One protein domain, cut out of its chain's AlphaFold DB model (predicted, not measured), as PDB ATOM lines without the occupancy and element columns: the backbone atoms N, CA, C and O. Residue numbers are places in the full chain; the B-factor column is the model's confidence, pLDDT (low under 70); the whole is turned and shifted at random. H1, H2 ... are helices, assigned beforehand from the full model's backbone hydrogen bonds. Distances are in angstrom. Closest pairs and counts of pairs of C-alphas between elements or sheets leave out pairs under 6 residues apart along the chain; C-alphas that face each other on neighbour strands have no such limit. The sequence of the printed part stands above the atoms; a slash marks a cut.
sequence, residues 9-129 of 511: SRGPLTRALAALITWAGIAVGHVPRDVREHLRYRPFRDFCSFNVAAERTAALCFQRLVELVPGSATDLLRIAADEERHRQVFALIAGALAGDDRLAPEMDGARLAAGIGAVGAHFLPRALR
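AT A GLANCE: This is residues 9 to 129 of the 511 residues of the protein "DUF362 domain-containing protein" of Planctomycetes bacterium (UniProt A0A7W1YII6). A long helical hairpin, H3 and H4, forms the core, and the shorter H5 folds back along the later part of H4, making a flat row H3, H4, H5 of nearly parallel lines. Before H3, the helices H1 and H2 trail away from this row without touching it, and residues 9 to 21 stick out freely. The printed part has 121 residues with five named helices, H1 to H5 in chain order, and no named strand; the class is all helix. The whole is loose, with a radius of gyration of the C-alphas of 19.2 A, and spans 47 by 45 by 24 A.

IN THESE COORDINATES: H3, the longest helix, holds residues 44 to 68 and measures 35.7 A, from C-alpha 44 at (72.445, -22.674, -13.196). H4, residues 73 to 96, measures 34.7 A. H5 holds residues 109 to 119 and ends with C-alpha 119 at (87.120, -11.737, -21.242). H2 is residues 33 to 38, and H1, residues 12 to 27, begins with C-alpha 12 at (65.630, -27.291, 8.495).

HOW THE PARTS SIT: H3 and H4 touch as a hairpin, opposite ways at a shallow tilt of 16 degrees; their closest C-alphas, of Ala 59 and Ala 80, are 4.2 A apart. H4 touches H5 with residues 85 to 96 alone, a second hairpin at 17 degrees, closest at the C-alphas of Val 89 and Ile 116, 5.9 A. H3 and H5 are apart. H1 and H2 are only just apart, at 8.4 A. O i to N i+4 pairs are all within hydrogen-bond range in H1, H4 and H5, against 18 of 21 in H3 and 0 of 2 in H2, where 2 of 3 O i to N i+3 pairs are.

THE WHOLE: The C-alphas farthest apart, of Ser 9 and Pro 70, are 53.1 A apart. The printed part has no cut. The link H4 to H5 is long, 12 residues. Mean pLDDT of the printed part is 84.5; 15 residues are under 70, among them 34 to 41.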
ATOM      1  N   SER A   9      69.424 -30.799   5.543       59.12
ATOM      2  CA  SER A   9      70.405 -31.220   6.547       59.12
ATOM      3  C   SER A   9      71.223 -30.072   7.150       59.12
ATOM      4  O   SER A   9      71.790 -30.243   8.221       59.12
ATOM      5  N   ARG A  10      71.288 -28.907   6.491       47.91
ATOM      6  CA  ARG A  10      72.070 -27.739   6.934       47.91
ATOM      7  C   ARG A  10      71.220 -26.579   7.462       47.91
ATOM      8  O   ARG A  10      71.784 -25.601   7.937       47.91
ATOM      9  N   GLY A  11      69.888 -26.652   7.384       58.06
ATOM     10  CA  GLY A  11      69.015 -25.548   7.810       58.06
ATOM     11  C   GLY A  11      67.515 -25.863   7.764       58.06
ATOM     12  O   GLY A  11      66.790 -25.217   7.003       58.06
ATOM     13  N   PRO A  12      67.023 -26.838   8.555       74.75
ATOM     14  CA  PRO A  12      65.630 -27.291   8.495       74.75
ATOM     15  C   PRO A  12      64.634 -26.200   8.925       74.75
ATOM     16  O   PRO A  12      63.617 -25.995   8.263       74.75
ATOM     17  N   LEU A  13      64.959 -25.439   9.976       72.12
ATOM     18  CA  LEU A  13      64.131 -24.338  10.489       72.12
ATOM     19  C   LEU A  13      64.017 -23.180   9.489       72.12
ATOM     20  O   LEU A  13      62.919 -22.703   9.217       72.12
ATOM     21  N   THR A  14      65.133 -22.765   8.888       66.00
ATOM     22  CA  THR A  14      65.160 -21.675   7.901       66.00
ATOM     23  C   THR A  14      64.357 -22.039   6.652       66.00
ATOM     24  O   THR A  14      63.612 -21.207   6.135       66.00
ATOM     25  N   ARG A  15      64.425 -23.304   6.205       68.44
ATOM     26  CA  ARG A  15      63.583 -23.810   5.109       68.44
ATOM     27  C   ARG A  15      62.107 -23.851   5.467       68.44
ATOM     28  O   ARG A  15      61.297 -23.475   4.623       68.44
ATOM     29  N   ALA A  16      61.759 -24.304   6.670       75.19
ATOM     30  CA  ALA A  16      60.373 -24.329   7.121       75.19
ATOM     31  C   ALA A  16      59.785 -22.909   7.157       75.19
ATOM     32  O   ALA A  16      58.723 -22.672   6.587       75.19
ATOM     33  N   LEU A  17      60.527 -21.948   7.715       73.00
ATOM     34  CA  LEU A  17      60.120 -20.545   7.781       73.00
ATOM     35  C   LEU A  17      59.986 -19.918   6.384       73.00
ATOM     36  O   LEU A  17      58.968 -19.304   6.079       73.00
ATOM     37  N   ALA A  18      60.965 -20.125   5.496       67.94
ATOM     38  CA  ALA A  18      60.909 -19.633   4.118       67.94
ATOM     39  C   ALA A  18      59.741 -20.245   3.326       67.94
ATOM     40  O   ALA A  18      59.078 -19.550   2.550       67.94
ATOM     41  N   ALA A  19      59.457 -21.536   3.527       73.00
ATOM     42  CA  ALA A  19      58.312 -22.204   2.920       73.00
ATOM     43  C   ALA A  19      56.988 -21.612   3.420       73.00
ATOM     44  O   ALA A  19      56.111 -21.342   2.601       73.00
ATOM     45  N   LEU A  20      56.881 -21.352   4.724       77.50
ATOM     46  CA  LEU A  20      55.691 -20.794   5.366       77.50
ATOM     47  C   LEU A  20      55.440 -19.342   4.933       77.50
ATOM     48  O   LEU A  20      54.328 -19.015   4.530       77.50
ATOM     49  N   ILE A  21      56.485 -18.508   4.876       74.88
ATOM     50  CA  ILE A  21      56.421 -17.133   4.346       74.88
ATOM     51  C   ILE A  21      56.020 -17.136   2.866       74.88
ATOM     52  O   ILE A  21      55.151 -16.372   2.454       74.88
ATOM     53  N   THR A  22      56.611 -18.021   2.052       70.19
ATOM     54  CA  THR A  22      56.255 -18.111   0.626       70.19
ATOM     55  C   THR A  22      54.805 -18.555   0.445       70.19
ATOM     56  O   THR A  22      54.116 -18.064  -0.446       70.19
ATOM     57  N   TRP A  23      54.340 -19.503   1.261       79.88
ATOM     58  CA  TRP A  23      52.966 -19.994   1.215       79.88
ATOM     59  C   TRP A  23      51.972 -18.908   1.631       79.88
ATOM     60  O   TRP A  23      51.000 -18.682   0.916       79.88
ATOM     61  N   ALA A  24      52.271 -18.160   2.696       77.75
ATOM     62  CA  ALA A  24      51.493 -16.997   3.105       77.75
ATOM     63  C   ALA A  24      51.442 -15.927   1.997       77.75
ATOM     64  O   ALA A  24      50.363 -15.460   1.648       77.75
ATOM     65  N   GLY A  25      52.571 -15.607   1.355       71.75
ATOM     66  CA  GLY A  25      52.605 -14.671   0.224       71.75
ATOM     67  C   GLY A  25      51.796 -15.145  -0.992       71.75
ATOM     68  O   GLY A  25      51.175 -14.338  -1.680       71.75
ATOM     69  N   ILE A  26      51.756 -16.457  -1.245       76.06
ATOM     70  CA  ILE A  26      50.913 -17.064  -2.286       76.06
ATOM     71  C   ILE A  26      49.426 -16.972  -1.919       76.06
ATOM     72  O   ILE A  26      48.617 -16.655  -2.792       76.06
ATOM     73  N   ALA A  27      49.074 -17.240  -0.659       80.75
ATOM     74  CA  ALA A  27      47.700 -17.214  -0.162       80.75
ATOM     75  C   ALA A  27      47.111 -15.794  -0.150       80.75
ATOM     76  O   ALA A  27      45.949 -15.614  -0.496       80.75
ATOM     77  N   VAL A  28      47.929 -14.786   0.168       84.56
ATOM     78  CA  VAL A  28      47.530 -13.365   0.188       84.56
ATOM     79  C   VAL A  28      47.597 -12.725  -1.215       84.56
ATOM     80  O   VAL A  28      47.237 -11.570  -1.399       84.56
ATOM     81  N   GLY A  29      48.033 -13.462  -2.244       75.06
ATOM     82  CA  GLY A  29      48.092 -12.962  -3.626       75.06
ATOM     83  C   GLY A  29      49.292 -12.056  -3.935       75.06
ATOM     84  O   GLY A  29      49.446 -11.621  -5.072       75.06
ATOM     85  N   HIS A  30      50.195 -11.842  -2.975       79.25
ATOM     86  CA  HIS A  30      51.441 -11.089  -3.161       79.25
ATOM     87  C   HIS A  30      52.489 -11.816  -4.019       79.25
ATOM     88  O   HIS A  30      53.504 -11.225  -4.377       79.25
ATOM     89  N   VAL A  31      52.257 -13.088  -4.367       65.19
ATOM     90  CA  VAL A  31      53.068 -13.837  -5.338       65.19
ATOM     91  C   VAL A  31      52.232 -14.102  -6.602       65.19
ATOM     92  O   VAL A  31      51.430 -15.057  -6.612       65.19
ATOM     93  N   PRO A  32      52.416 -13.290  -7.668       74.94
ATOM     94  CA  PRO A  32      51.746 -13.467  -8.956       74.94
ATOM     95  C   PRO A  32      51.958 -14.879  -9.508       74.94
ATOM     96  O   PRO A  32      53.005 -15.484  -9.268       74.94
ATOM     97  N   ARG A  33      50.972 -15.426 -10.234       70.44
ATOM     98  CA  ARG A  33      51.043 -16.800 -10.774       70.44
ATOM     99  C   ARG A  33      52.274 -17.004 -11.654       70.44
ATOM    100  O   ARG A  33      52.957 -18.007 -11.472       70.44
ATOM    101  N   ASP A  34      52.609 -16.009 -12.459       68.38
ATOM    102  CA  ASP A  34      53.756 -16.033 -13.368       68.38
ATOM    103  C   ASP A  34      55.076 -16.158 -12.593       68.38
ATOM    104  O   ASP A  34      55.950 -16.933 -12.958       68.38
ATOM    105  N   VAL A  35      55.188 -15.520 -11.421       59.84
ATOM    106  CA  VAL A  35      56.378 -15.606 -10.553       59.84
ATOM    107  C   VAL A  35      56.517 -16.993  -9.905       59.84
ATOM    108  O   VAL A  35      57.626 -17.421  -9.588       59.84
ATOM    109  N   ARG A  36      55.423 -17.754  -9.733       66.62
ATOM    110  CA  ARG A  36      55.450 -19.067  -9.053       66.62
ATOM    111  C   ARG A  36      56.278 -20.109  -9.798       66.62
ATOM    112  O   ARG A  36      56.873 -20.967  -9.145       66.62
ATOM    113  N   GLU A  37      56.344 -20.032 -11.125       61.69
ATOM    114  CA  GLU A  37      57.165 -20.928 -11.949       61.69
ATOM    115  C   GLU A  37      58.660 -20.611 -11.845       61.69
ATOM    116  O   GLU A  37      59.498 -21.511 -11.917       61.69
ATOM    117  N   HIS A  38      59.004 -19.351 -11.578       58.59
ATOM    118  CA  HIS A  38      60.375 -18.906 -11.317       58.59
ATOM    119  C   HIS A  38      60.830 -19.167  -9.870       58.59
ATOM    120  O   HIS A  38      62.020 -19.116  -9.584       58.59
ATOM    121  N   LEU A  39      59.908 -19.510  -8.957       57.72
ATOM    122  CA  LEU A  39      60.233 -19.951  -7.591       57.72
ATOM    123  C   LEU A  39      60.676 -21.423  -7.512       57.72
ATOM    124  O   LEU A  39      60.974 -21.910  -6.416       57.72
ATOM    125  N   ARG A  40      60.680 -22.156  -8.634       61.91
ATOM    126  CA  ARG A  40      61.260 -23.504  -8.728       61.91
ATOM    127  C   ARG A  40      62.769 -23.403  -8.947       61.91
ATOM    128  O   ARG A  40      63.253 -22.439  -9.523       61.91
ATOM    129  N   TYR A  41      63.501 -24.412  -8.473       64.88
ATOM    130  CA  TYR A  41      64.931 -24.533  -8.749       64.88
ATOM    131  C   TYR A  41      65.121 -24.612 -10.264       64.88
ATOM    132  O   TYR A  41      64.617 -25.549 -10.885       64.88
ATOM    133  N   ARG A  42      65.771 -23.604 -10.842       75.31
ATOM    134  CA  ARG A  42      66.170 -23.612 -12.247       75.31
ATOM    135  C   ARG A  42      67.629 -24.046 -12.347       75.31
ATOM    136  O   ARG A  42      68.381 -23.746 -11.413       75.31
ATOM    137  N   PRO A  43      68.015 -24.724 -13.437       85.81
ATOM    138  CA  PRO A  43      69.415 -24.974 -13.730       85.81
ATOM    139  C   PRO A  43      70.238 -23.678 -13.652       85.81
ATOM    140  O   PRO A  43      69.761 -22.597 -14.009       85.81
ATOM    141  N   PHE A  44      71.476 -23.766 -13.181       89.81
ATOM    142  CA  PHE A  44      72.445 -22.674 -13.196       89.81
ATOM    143  C   PHE A  44      72.631 -22.098 -14.605       89.81
ATOM    144  O   PHE A  44      72.760 -20.882 -14.751       89.81
ATOM    145  N   ARG A  45      72.520 -22.931 -15.646       91.12
ATOM    146  CA  ARG A  45      72.449 -22.476 -17.039       91.12
ATOM    147  C   ARG A  45      71.367 -21.413 -17.260       91.12
ATOM    148  O   ARG A  45      71.662 -20.358 -17.818       91.12
ATOM    149  N   ASP A  46      70.145 -21.653 -16.785       89.31
ATOM    150  CA  ASP A  46      69.020 -20.718 -16.933       89.31
ATOM    151  C   ASP A  46      69.263 -19.424 -16.154       89.31
ATOM    152  O   ASP A  46      68.894 -18.341 -16.613       89.31
ATOM    153  N   PHE A  47      69.898 -19.518 -14.980       89.62
ATOM    154  CA  PHE A  47      70.335 -18.345 -14.227       89.62
ATOM    155  C   PHE A  47      71.335 -17.519 -15.044       89.62
ATOM    156  O   PHE A  47      71.163 -16.307 -15.169       89.62
ATOM    157  N   CYS A  48      72.339 -18.147 -15.654       93.12
ATOM    158  CA  CYS A  48      73.288 -17.450 -16.520       93.12
ATOM    159  C   CYS A  48      72.590 -16.834 -17.743       93.12
ATOM    160  O   CYS A  48      72.816 -15.661 -18.033       93.12
ATOM    161  N   SER A  49      71.683 -17.555 -18.409       92.44
ATOM    162  CA  SER A  49      70.905 -17.022 -19.538       92.44
ATOM    163  C   SER A  49      70.038 -15.822 -19.151       92.44
ATOM    164  O   SER A  49      69.971 -14.848 -19.901       92.44
ATOM    165  N   PHE A  50      69.409 -15.854 -17.974       91.50
ATOM    166  CA  PHE A  50      68.687 -14.703 -17.436       91.50
ATOM    167  C   PHE A  50      69.624 -13.507 -17.223       91.50
ATOM    168  O   PHE A  50      69.309 -12.399 -17.663       91.50
ATOM    169  N   ASN A  51      70.792 -13.726 -16.609       92.56
ATOM    170  CA  ASN A  51      71.746 -12.647 -16.367       92.56
ATOM    171  C   ASN A  51      72.294 -12.059 -17.673       92.56
ATOM    172  O   ASN A  51      72.440 -10.852 -17.751       92.56
ATOM    173  N   VAL A  52      72.472 -12.834 -18.749       94.06
ATOM    174  CA  VAL A  52      72.840 -12.265 -20.065       94.06
ATOM    175  C   VAL A  52      71.856 -11.171 -20.512       94.06
ATOM    176  O   VAL A  52      72.276 -10.126 -21.014       94.06
ATOM    177  N   ALA A  53      70.550 -11.383 -20.330       91.25
ATOM    178  CA  ALA A  53      69.540 -10.376 -20.658       91.25
ATOM    179  C   ALA A  53      69.539  -9.204 -19.660       91.25
ATOM    180  O   ALA A  53      69.383  -8.048 -20.073       91.25
ATOM    181  N   ALA A  54      69.738  -9.490 -18.371       90.06
ATOM    182  CA  ALA A  54      69.807  -8.476 -17.321       90.06
ATOM    183  C   ALA A  54      71.004  -7.535 -17.526       90.06
ATOM    184  O   ALA A  54      70.806  -6.324 -17.600       90.06
ATOM    185  N   GLU A  55      72.203  -8.082 -17.740       92.75
ATOM    186  CA  GLU A  55      73.431  -7.311 -17.960       92.75
ATOM    187  C   GLU A  55      73.361  -6.478 -19.239       92.75
ATOM    188  O   GLU A  55      73.730  -5.307 -19.249       92.75
ATOM    189  N   ARG A  56      72.783  -7.021 -20.322       92.81
ATOM    190  CA  ARG A  56      72.531  -6.240 -21.544       92.81
ATOM    191  C   ARG A  56      71.625  -5.039 -21.272       92.81
ATOM    192  O   ARG A  56      71.850  -3.954 -21.806       92.81
ATOM    193  N   THR A  57      70.582  -5.238 -20.468       92.62
ATOM    194  CA  THR A  57      69.650  -4.168 -20.096       92.62
ATOM    195  C   THR A  57      70.339  -3.126 -19.213       92.62
ATOM    196  O   THR A  57      70.154  -1.931 -19.439       92.62
ATOM    197  N   ALA A  58      71.174  -3.557 -18.262       89.69
ATOM    198  CA  ALA A  58      71.963  -2.672 -17.410       89.69
ATOM    199  C   ALA A  58      72.954  -1.833 -18.232       89.69
ATOM    200  O   ALA A  58      72.931  -0.606 -18.138       89.69
ATOM    201  N   ALA A  59      73.735  -2.461 -19.117       91.25
ATOM    202  CA  ALA A  59      74.681  -1.776 -19.996       91.25
ATOM    203  C   ALA A  59      74.000  -0.692 -20.853       91.25
ATOM    204  O   ALA A  59      74.458   0.450 -20.891       91.25
ATOM    205  N   LEU A  60      72.863  -1.017 -21.482       92.12
ATOM    206  CA  LEU A  60      72.069  -0.053 -22.259       92.12
ATOM    207  C   LEU A  60      71.528   1.092 -21.391       92.12
ATOM    208  O   LEU A  60      71.472   2.235 -21.844       92.12
ATOM    209  N   CYS A  61      71.118   0.801 -20.154       92.38
ATOM    210  CA  CYS A  61      70.666   1.818 -19.208       92.38
ATOM    211  C   CYS A  61      71.794   2.810 -18.892       92.38
ATOM    212  O   CYS A  61      71.598   4.017 -19.025       92.38
ATOM    213  N   PHE A  62      72.990   2.316 -18.560       90.31
ATOM    214  CA  PHE A  62      74.143   3.171 -18.270       90.31
ATOM    215  C   PHE A  62      74.605   3.975 -19.486       90.31
ATOM    216  O   PHE A  62      74.887   5.160 -19.341       90.31
ATOM    217  N   GLN A  63      74.588   3.386 -20.685       90.00
ATOM    218  CA  GLN A  63      74.869   4.114 -21.928       90.00
ATOM    219  C   GLN A  63      73.906   5.287 -22.139       90.00
ATOM    220  O   GLN A  63      74.342   6.374 -22.496       90.00
ATOM    221  N   ARG A  64      72.611   5.105 -21.863       91.62
ATOM    222  CA  ARG A  64      71.623   6.194 -21.947       91.62
ATOM    223  C   ARG A  64      71.808   7.239 -20.848       91.62
ATOM    224  O   ARG A  64      71.599   8.421 -21.091       91.62
ATOM    225  N   LEU A  65      72.211   6.827 -19.646       89.44
ATOM    226  CA  LEU A  65      72.473   7.759 -18.545       89.44
ATOM    227  C   LEU A  65      73.621   8.728 -18.849       89.44
ATOM    228  O   LEU A  65      73.603   9.835 -18.321       89.44
ATOM    229  N   VAL A  66      74.572   8.358 -19.714       88.44
ATOM    230  CA  VAL A  66      75.647   9.261 -20.167       88.44
ATOM    231  C   VAL A  66      75.080  10.549 -20.770       88.44
ATOM    232  O   VAL A  66      75.612  11.626 -20.514       88.44
ATOM    233  N   GLU A  67      73.983  10.457 -21.524       86.06
ATOM    234  CA  GLU A  67      73.323  11.612 -22.150       86.06
ATOM    235  C   GLU A  67      72.563  12.477 -21.132       86.06
ATOM    236  O   GLU A  67      72.347  13.666 -21.356       86.06
ATOM    237  N   LEU A  68      72.157  11.884 -20.005       86.50
ATOM    238  CA  LEU A  68      71.284  12.507 -19.008       86.50
ATOM    239  C   LEU A  68      72.042  13.091 -17.810       86.50
ATOM    240  O   LEU A  68      71.501  13.945 -17.108       86.50
ATOM    241  N   VAL A  69      73.270  12.631 -17.552       81.94
ATOM    242  CA  VAL A  69      74.071  13.017 -16.380       81.94
ATOM    243  C   VAL A  69      75.404  13.631 -16.833       81.94
ATOM    244  O   VAL A  69      76.440  12.954 -16.840       81.94
ATOM    245  N   PRO A  70      75.405  14.920 -17.223       71.31
ATOM    246  CA  PRO A  70      76.628  15.607 -17.619       71.31
ATOM    247  C   PRO A  70      77.634  15.640 -16.459       71.31
ATOM    248  O   PRO A  70      77.278  15.932 -15.320       71.31
ATOM    249  N   GLY A  71      78.901  15.336 -16.758       72.31
ATOM    250  CA  GLY A  71      79.997  15.290 -15.779       72.31
ATOM    251  C   GLY A  71      80.371  13.893 -15.265       72.31
ATOM    252  O   GLY A  71      81.459  13.747 -14.719       72.31
ATOM    253  N   SER A  72      79.549  12.864 -15.513       73.81
ATOM    254  CA  SER A  72      79.808  11.474 -15.070       73.81
ATOM    255  C   SER A  72      79.973  10.475 -16.222       73.81
ATOM    256  O   SER A  72      79.934   9.263 -16.012       73.81
ATOM    257  N   ALA A  73      80.142  10.968 -17.453       81.75
ATOM    258  CA  ALA A  73      80.170  10.148 -18.665       81.75
ATOM    259  C   ALA A  73      81.218   9.025 -18.603       81.75
ATOM    260  O   ALA A  73      80.907   7.883 -18.929       81.75
ATOM    261  N   THR A  74      82.433   9.326 -18.139       80.31
ATOM    262  CA  THR A  74      83.529   8.349 -18.046       80.31
ATOM    263  C   THR A  74      83.183   7.180 -17.123       80.31
ATOM    264  O   THR A  74      83.321   6.025 -17.524       80.31
ATOM    265  N   ASP A  75      82.676   7.463 -15.921       78.56
ATOM    266  CA  ASP A  75      82.296   6.426 -14.957       78.56
ATOM    267  C   ASP A  75      81.127   5.584 -15.477       78.56
ATOM    268  O   ASP A  75      81.150   4.362 -15.372       78.56
ATOM    269  N   LEU A  76      80.123   6.210 -16.094       85.12
ATOM    270  CA  LEU A  76      78.964   5.497 -16.644       85.12
ATOM    271  C   LEU A  76      79.340   4.609 -17.835       85.12
ATOM    272  O   LEU A  76      78.853   3.483 -17.937       85.12
ATOM    273  N   LEU A  77      80.242   5.073 -18.706       87.31
ATOM    274  CA  LEU A  77      80.774   4.268 -19.808       87.31
ATOM    275  C   LEU A  77      81.598   3.087 -19.300       87.31
ATOM    276  O   LEU A  77      81.484   1.983 -19.834       87.31
ATOM    277  N   ARG A  78      82.389   3.295 -18.246       84.44
ATOM    278  CA  ARG A  78      83.121   2.223 -17.576       84.44
ATOM    279  C   ARG A  78      82.169   1.182 -16.992       84.44
ATOM    280  O   ARG A  78      82.346   0.003 -17.269       84.44
ATOM    281  N   ILE A  79      81.129   1.604 -16.268       87.31
ATOM    282  CA  ILE A  79      80.107   0.687 -15.740       87.31
ATOM    283  C   ILE A  79      79.468  -0.107 -16.883       87.31
ATOM    284  O   ILE A  79      79.395  -1.328 -16.811       87.31
ATOM    285  N   ALA A  80      79.065   0.554 -17.970       89.94
ATOM    286  CA  ALA A  80      78.486  -0.134 -19.122       89.94
ATOM    287  C   ALA A  80      79.440  -1.181 -19.731       89.94
ATOM    288  O   ALA A  80      78.996  -2.255 -20.139       89.94
ATOM    289  N   ALA A  81      80.743  -0.888 -19.780       90.25
ATOM    290  CA  ALA A  81      81.758  -1.832 -20.238       90.25
ATOM    291  C   ALA A  81      81.963  -3.007 -19.263       90.25
ATOM    292  O   ALA A  81      82.220  -4.128 -19.709       90.25
ATOM    293  N   ASP A  82      81.848  -2.778 -17.952       89.50
ATOM    294  CA  ASP A  82      81.887  -3.828 -16.928       89.50
ATOM    295  C   ASP A  82      80.695  -4.789 -17.086       89.50
ATOM    296  O   ASP A  82      80.911  -6.002 -17.161       89.50
ATOM    297  N   GLU A  83      79.472  -4.270 -17.253       92.56
ATOM    298  CA  GLU A  83      78.278  -5.106 -17.470       92.56
ATOM    299  C   GLU A  83      78.370  -5.914 -18.769       92.56
ATOM    300  O   GLU A  83      77.970  -7.077 -18.829       92.56
ATOM    301  N   GLU A  84      78.973  -5.350 -19.816       94.00
ATOM    302  CA  GLU A  84      79.223  -6.080 -21.058       94.00
ATOM    303  C   GLU A  84      80.208  -7.247 -20.859       94.00
ATOM    304  O   GLU A  84      79.994  -8.339 -21.394       94.00
ATOM    305  N   ARG A  85      81.250  -7.081 -20.033       93.81
ATOM    306  CA  ARG A  85      82.147  -8.193 -19.668       93.81
ATOM    307  C   ARG A  85      81.430  -9.245 -18.822       93.81
ATOM    308  O   ARG A  85      81.581 -10.436 -19.095       93.81
ATOM    309  N   HIS A  86      80.604  -8.842 -17.854       94.06
ATOM    310  CA  HIS A  86      79.769  -9.776 -17.086       94.06
ATOM    311  C   HIS A  86      78.843 -10.583 -18.000       94.06
ATOM    312  O   HIS A  86      78.789 -11.813 -17.904       94.06
ATOM    313  N   ARG A  87      78.187  -9.918 -18.958       96.19
ATOM    314  CA  ARG A  87      77.342 -10.557 -19.971       96.19
ATOM    315  C   ARG A  87      78.100 -11.631 -20.748       96.19
ATOM    316  O   ARG A  87      77.563 -12.719 -20.958       96.19
ATOM    317  N   GLN A  88      79.327 -11.343 -21.180       97.06
ATOM    318  CA  GLN A  88      80.167 -12.296 -21.910       97.06
ATOM    319  C   GLN A  88      80.517 -13.518 -21.052       97.06
ATOM    320  O   GLN A  88      80.374 -14.645 -21.523       97.06
ATOM    321  N   VAL A  89      80.886 -13.318 -19.781       96.38
ATOM    322  CA  VAL A  89      81.146 -14.423 -18.841       96.38
ATOM    323  C   VAL A  89      79.899 -15.287 -18.647       96.38
ATOM    324  O   VAL A  89      79.975 -16.510 -18.779       96.38
ATOM    325  N   PHE A  90      78.735 -14.684 -18.393       97.00
ATOM    326  CA  PHE A  90      77.490 -15.440 -18.251       97.00
ATOM    327  C   PHE A  90      77.111 -16.190 -19.530       97.00
ATOM    328  O   PHE A  90      76.662 -17.331 -19.447       97.00
ATOM    329  N   ALA A  91      77.322 -15.593 -20.705       96.62
ATOM    330  CA  ALA A  91      77.061 -16.247 -21.983       96.62
ATOM    331  C   ALA A  91      77.973 -17.463 -22.202       96.62
ATOM    332  O   ALA A  91      77.491 -18.513 -22.626       96.62
ATOM    333  N   LEU A  92      79.261 -17.352 -21.859       96.56
ATOM    334  CA  LEU A  92      80.213 -18.463 -21.921       96.56
ATOM    335  C   LEU A  92      79.798 -19.611 -20.998       96.56
ATOM    336  O   LEU A  92      79.775 -20.761 -21.427       96.56
ATOM    337  N   ILE A  93      79.418 -19.307 -19.754       95.12
ATOM    338  CA  ILE A  93      78.964 -20.323 -18.796       95.12
ATOM    339  C   ILE A  93      77.655 -20.969 -19.273       95.12
ATOM    340  O   ILE A  93      77.547 -22.190 -19.291       95.12
ATOM    341  N   ALA A  94      76.675 -20.180 -19.721       94.31
ATOM    342  CA  ALA A  94      75.399 -20.703 -20.218       94.31
ATOM    343  C   ALA A  94      75.553 -21.578 -21.477       94.31
ATOM    344  O   ALA A  94      74.791 -22.529 -21.666       94.31
ATOM    345  N   GLY A  95      76.515 -21.248 -22.343       94.12
ATOM    346  CA  GLY A  95      76.861 -22.043 -23.520       94.12
ATOM    347  C   GLY A  95      77.637 -23.314 -23.178       94.12
ATOM    348  O   GLY A  95      77.495 -24.311 -23.875       94.12
ATOM    349  N   ALA A  96      78.416 -23.299 -22.094       94.44
ATOM    350  CA  ALA A  96      79.209 -24.443 -21.664       94.44
ATOM    351  C   ALA A  96      78.415 -25.502 -20.890       94.44
ATOM    352  O   ALA A  96      78.900 -26.622 -20.746       94.44
ATOM    353  N   LEU A  97      77.230 -25.162 -20.374       93.69
ATOM    354  CA  LEU A  97      76.403 -26.054 -19.561       93.69
ATOM    355  C   LEU A  97      75.263 -26.688 -20.371       93.69
ATOM    356  O   LEU A  97      74.567 -26.021 -21.138       93.69
ATOM    357  N   ALA A  98      75.033 -27.980 -20.150       89.19
ATOM    358  CA  ALA A  98      73.871 -28.723 -20.616       89.19
ATOM    359  C   ALA A  98      72.635 -28.452 -19.727       89.19
ATOM    360  O   ALA A  98      72.691 -27.719 -18.741       89.19
ATOM    361  N   GLY A  99      71.482 -29.030 -20.084       83.62
ATOM    362  CA  GLY A  99      70.216 -28.830 -19.356       83.62
ATOM    363  C   GLY A  99      70.190 -29.376 -17.920       83.62
ATOM    364  O   GLY A  99      69.273 -29.055 -17.170       83.62
ATOM    365  N   ASP A 100      71.180 -30.180 -17.535       86.00
ATOM    366  CA  ASP A 100      71.370 -30.747 -16.196       86.00
ATOM    367  C   ASP A 100      72.520 -30.079 -15.410       86.00
ATOM    368  O   ASP A 100      72.978 -30.633 -14.410       86.00
ATOM    369  N   ASP A 101      72.989 -28.906 -15.860       86.94
ATOM    370  CA  ASP A 101      74.132 -28.151 -15.313       86.94
ATOM    371  C   ASP A 101      75.481 -28.884 -15.337       86.94
ATOM    372  O   ASP A 101      76.428 -28.493 -14.646       86.94
ATOM    373  N   ARG A 102      75.617 -29.935 -16.149       89.06
ATOM    374  CA  ARG A 102      76.929 -30.513 -16.464       89.06
ATOM    375  C   ARG A 102      77.563 -29.782 -17.635       89.06
ATOM    376  O   ARG A 102      76.865 -29.169 -18.436       89.06
ATOM    377  N   LEU A 103      78.888 -29.854 -17.750       91.81
ATOM    378  CA  LEU A 103      79.567 -29.363 -18.948       91.81
ATOM    379  C   LEU A 103      79.069 -30.132 -20.179       91.81
ATOM    380  O   LEU A 103      78.900 -31.353 -20.122       91.81
ATOM    381  N   ALA A 104      78.820 -29.409 -21.269       91.00
ATOM    382  CA  ALA A 104      78.487 -29.998 -22.558       91.00
ATOM    383  C   ALA A 104      79.619 -30.944 -23.025       91.00
ATOM    384  O   ALA A 104      80.775 -30.700 -22.680       91.00
ATOM    385  N   PRO A 105      79.329 -32.012 -23.794       87.38
ATOM    386  CA  PRO A 105      80.319 -33.034 -24.164       87.38
ATOM    387  C   PRO A 105      81.587 -32.496 -24.845       87.38
ATOM    388  O   PRO A 105      82.663 -33.069 -24.702       87.38
ATOM    389  N   GLU A 106      81.463 -31.401 -25.589       88.81
ATOM    390  CA  GLU A 106      82.548 -30.717 -26.288       88.81
ATOM    391  C   GLU A 106      83.317 -29.715 -25.410       88.81
ATOM    392  O   GLU A 106      84.342 -29.178 -25.838       88.81
ATOM    393  N   MET A 107      82.840 -29.446 -24.197       92.31
ATOM    394  CA  MET A 107      83.418 -28.478 -23.272       92.31
ATOM    395  C   MET A 107      84.122 -29.173 -22.111       92.31
ATOM    396  O   MET A 107      83.599 -30.087 -21.482       92.31
ATOM    397  N   ASP A 108      85.301 -28.668 -21.768       92.75
ATOM    398  CA  ASP A 108      86.012 -29.031 -20.548       92.75
ATOM    399  C   ASP A 108      86.345 -27.775 -19.726       92.75
ATOM    400  O   ASP A 108      86.126 -26.630 -20.149       92.75
ATOM    401  N   GLY A 109      86.871 -27.988 -18.518       90.44
ATOM    402  CA  GLY A 109      87.241 -26.896 -17.621       90.44
ATOM    403  C   GLY A 109      88.338 -25.987 -18.185       90.44
ATOM    404  O   GLY A 109      88.319 -24.788 -17.915       90.44
ATOM    405  N   ALA A 110      89.260 -26.519 -18.995       92.31
ATOM    406  CA  ALA A 110      90.353 -25.745 -19.578       92.31
ATOM    407  C   ALA A 110      89.852 -24.812 -20.688       92.31
ATOM    408  O   ALA A 110      90.212 -23.635 -20.707       92.31
ATOM    409  N   ARG A 111      88.964 -25.293 -21.565       94.00
ATOM    410  CA  ARG A 111      88.318 -24.491 -22.613       94.00
ATOM    411  C   ARG A 111      87.429 -23.407 -22.014       94.00
ATOM    412  O   ARG A 111      87.484 -22.266 -22.469       94.00
ATOM    413  N   LEU A 112      86.656 -23.727 -20.971       94.69
ATOM    414  CA  LEU A 112      85.846 -22.731 -20.264       94.69
ATOM    415  C   LEU A 112      86.726 -21.667 -19.587       94.69
ATOM    416  O   LEU A 112      86.460 -20.474 -19.728       94.69
ATOM    417  N   ALA A 113      87.799 -22.080 -18.906       94.56
ATOM    418  CA  ALA A 113      88.751 -21.155 -18.295       94.56
ATOM    419  C   ALA A 113      89.453 -20.273 -19.339       94.56
ATOM    420  O   ALA A 113      89.580 -19.073 -19.127       94.56
ATOM    421  N   ALA A 114      89.852 -20.824 -20.487       94.69
ATOM    422  CA  ALA A 114      90.434 -20.045 -21.578       94.69
ATOM    423  C   ALA A 114      89.442 -19.002 -22.121       94.69
ATOM    424  O   ALA A 114      89.809 -17.841 -22.298       94.69
ATOM    425  N   GLY A 115      88.174 -19.386 -22.313       95.44
ATOM    426  CA  GLY A 115      87.114 -18.472 -22.743       95.44
ATOM    427  C   GLY A 115      86.873 -17.335 -21.748       95.44
ATOM    428  O   GLY A 115      86.856 -16.171 -22.134       95.44
ATOM    429  N   ILE A 116      86.744 -17.650 -20.455       95.69
ATOM    430  CA  ILE A 116      86.575 -16.638 -19.397       95.69
ATOM    431  C   ILE A 116      87.825 -15.753 -19.285       95.69
ATOM    432  O   ILE A 116      87.715 -14.535 -19.152       95.69
ATOM    433  N   GLY A 117      89.017 -16.343 -19.385       94.31
ATOM    434  CA  GLY A 117      90.290 -15.627 -19.353       94.31
ATOM    435  C   GLY A 117      90.447 -14.617 -20.485       94.31
ATOM    436  O   GLY A 117      91.016 -13.552 -20.255       94.31
ATOM    437  N   ALA A 118      89.892 -14.910 -21.667       94.62
ATOM    438  CA  ALA A 118      89.859 -13.986 -22.799       94.62
ATOM    439  C   ALA A 118      88.958 -12.761 -22.551       94.62
ATOM    440  O   ALA A 118      89.228 -11.696 -23.101       94.62
ATOM    441  N   VAL A 119      87.925 -12.885 -21.705       94.50
ATOM    442  CA  VAL A 119      87.120 -11.737 -21.242       94.50
ATOM    443  C   VAL A 119      87.876 -10.939 -20.177       94.50
ATOM    444  O   VAL A 119      87.856  -9.709 -20.177       94.50
ATOM    445  N   GLY A 120      88.560 -11.630 -19.261       91.50
ATOM    446  CA  GLY A 120      89.465 -11.001 -18.305       91.50
ATOM    447  C   GLY A 120      89.993 -11.957 -17.237       91.50
ATOM    448  O   GLY A 120      89.238 -12.683 -16.592       91.50
ATOM    449  N   ALA A 121      91.300 -11.892 -16.964       90.81
ATOM    450  CA  ALA A 121      91.965 -12.757 -15.984       90.81
ATOM    451  C   ALA A 121      91.407 -12.623 -14.550       90.81
ATOM    452  O   ALA A 121      91.503 -13.558 -13.759       90.81
ATOM    453  N   HIS A 122      90.789 -11.492 -14.198       89.19
ATOM    454  CA  HIS A 122      90.196 -11.285 -12.872       89.19
ATOM    455  C   HIS A 122      88.973 -12.171 -12.594       89.19
ATOM    456  O   HIS A 122      88.688 -12.441 -11.428       89.19
ATOM    457  N   PHE A 123      88.291 -12.656 -13.637       90.56
ATOM    458  CA  PHE A 123      87.170 -13.593 -13.509       90.56
ATOM    459  C   PHE A 123      87.624 -15.028 -13.228       90.56
ATOM    460  O   PHE A 123      86.816 -15.869 -12.836       90.56
ATOM    461  N   LEU A 124      88.915 -15.317 -13.405       91.38
ATOM    462  CA  LEU A 124      89.467 -16.633 -13.139       91.38
ATOM    463  C   LEU A 124      89.834 -16.806 -11.658       91.38
ATOM    464  O   LEU A 124      90.279 -15.851 -11.003       91.38
ATOM    465  N   PRO A 125      89.721 -18.037 -11.121       89.19
ATOM    466  CA  PRO A 125      90.380 -18.410  -9.875       89.19
ATOM    467  C   PRO A 125      91.873 -18.094  -9.946       89.19
ATOM    468  O   PRO A 125      92.480 -18.267 -11.001       89.19
ATOM    469  N   ARG A 126      92.484 -17.693  -8.821       87.94
ATOM    470  CA  ARG A 126      93.900 -17.281  -8.775       87.94
ATOM    471  C   ARG A 126      94.838 -18.272  -9.473       87.94
ATOM    472  O   ARG A 126      95.666 -17.844 -10.265       87.94
ATOM    473  N   ALA A 127      94.668 -19.570  -9.218       88.38
ATOM    474  CA  ALA A 127      95.502 -20.633  -9.785       88.38
ATOM    475  C   ALA A 127      95.497 -20.688 -11.326       88.38
ATOM    476  O   ALA A 127      96.397 -21.277 -11.914       88.38
ATOM    477  N   LEU A 128      94.496 -20.086 -11.974       91.19
ATOM    478  CA  LEU A 128      94.349 -20.037 -13.429       91.19
ATOM    479  C   LEU A 128      94.684 -18.656 -14.014       91.19
ATOM    480  O   LEU A 128      94.583 -18.459 -15.223       91.19
ATOM    481  N   ARG A 129      95.063 -17.679 -13.180       90.81
ATOM    482  CA  ARG A 129      95.455 -16.341 -13.635       90.81
ATOM    483  C   ARG A 129      96.893 -16.373 -14.143       90.81
ATOM    484  O   ARG A 129      97.767 -16.951 -13.504       90.81
TER     485      ARG A 129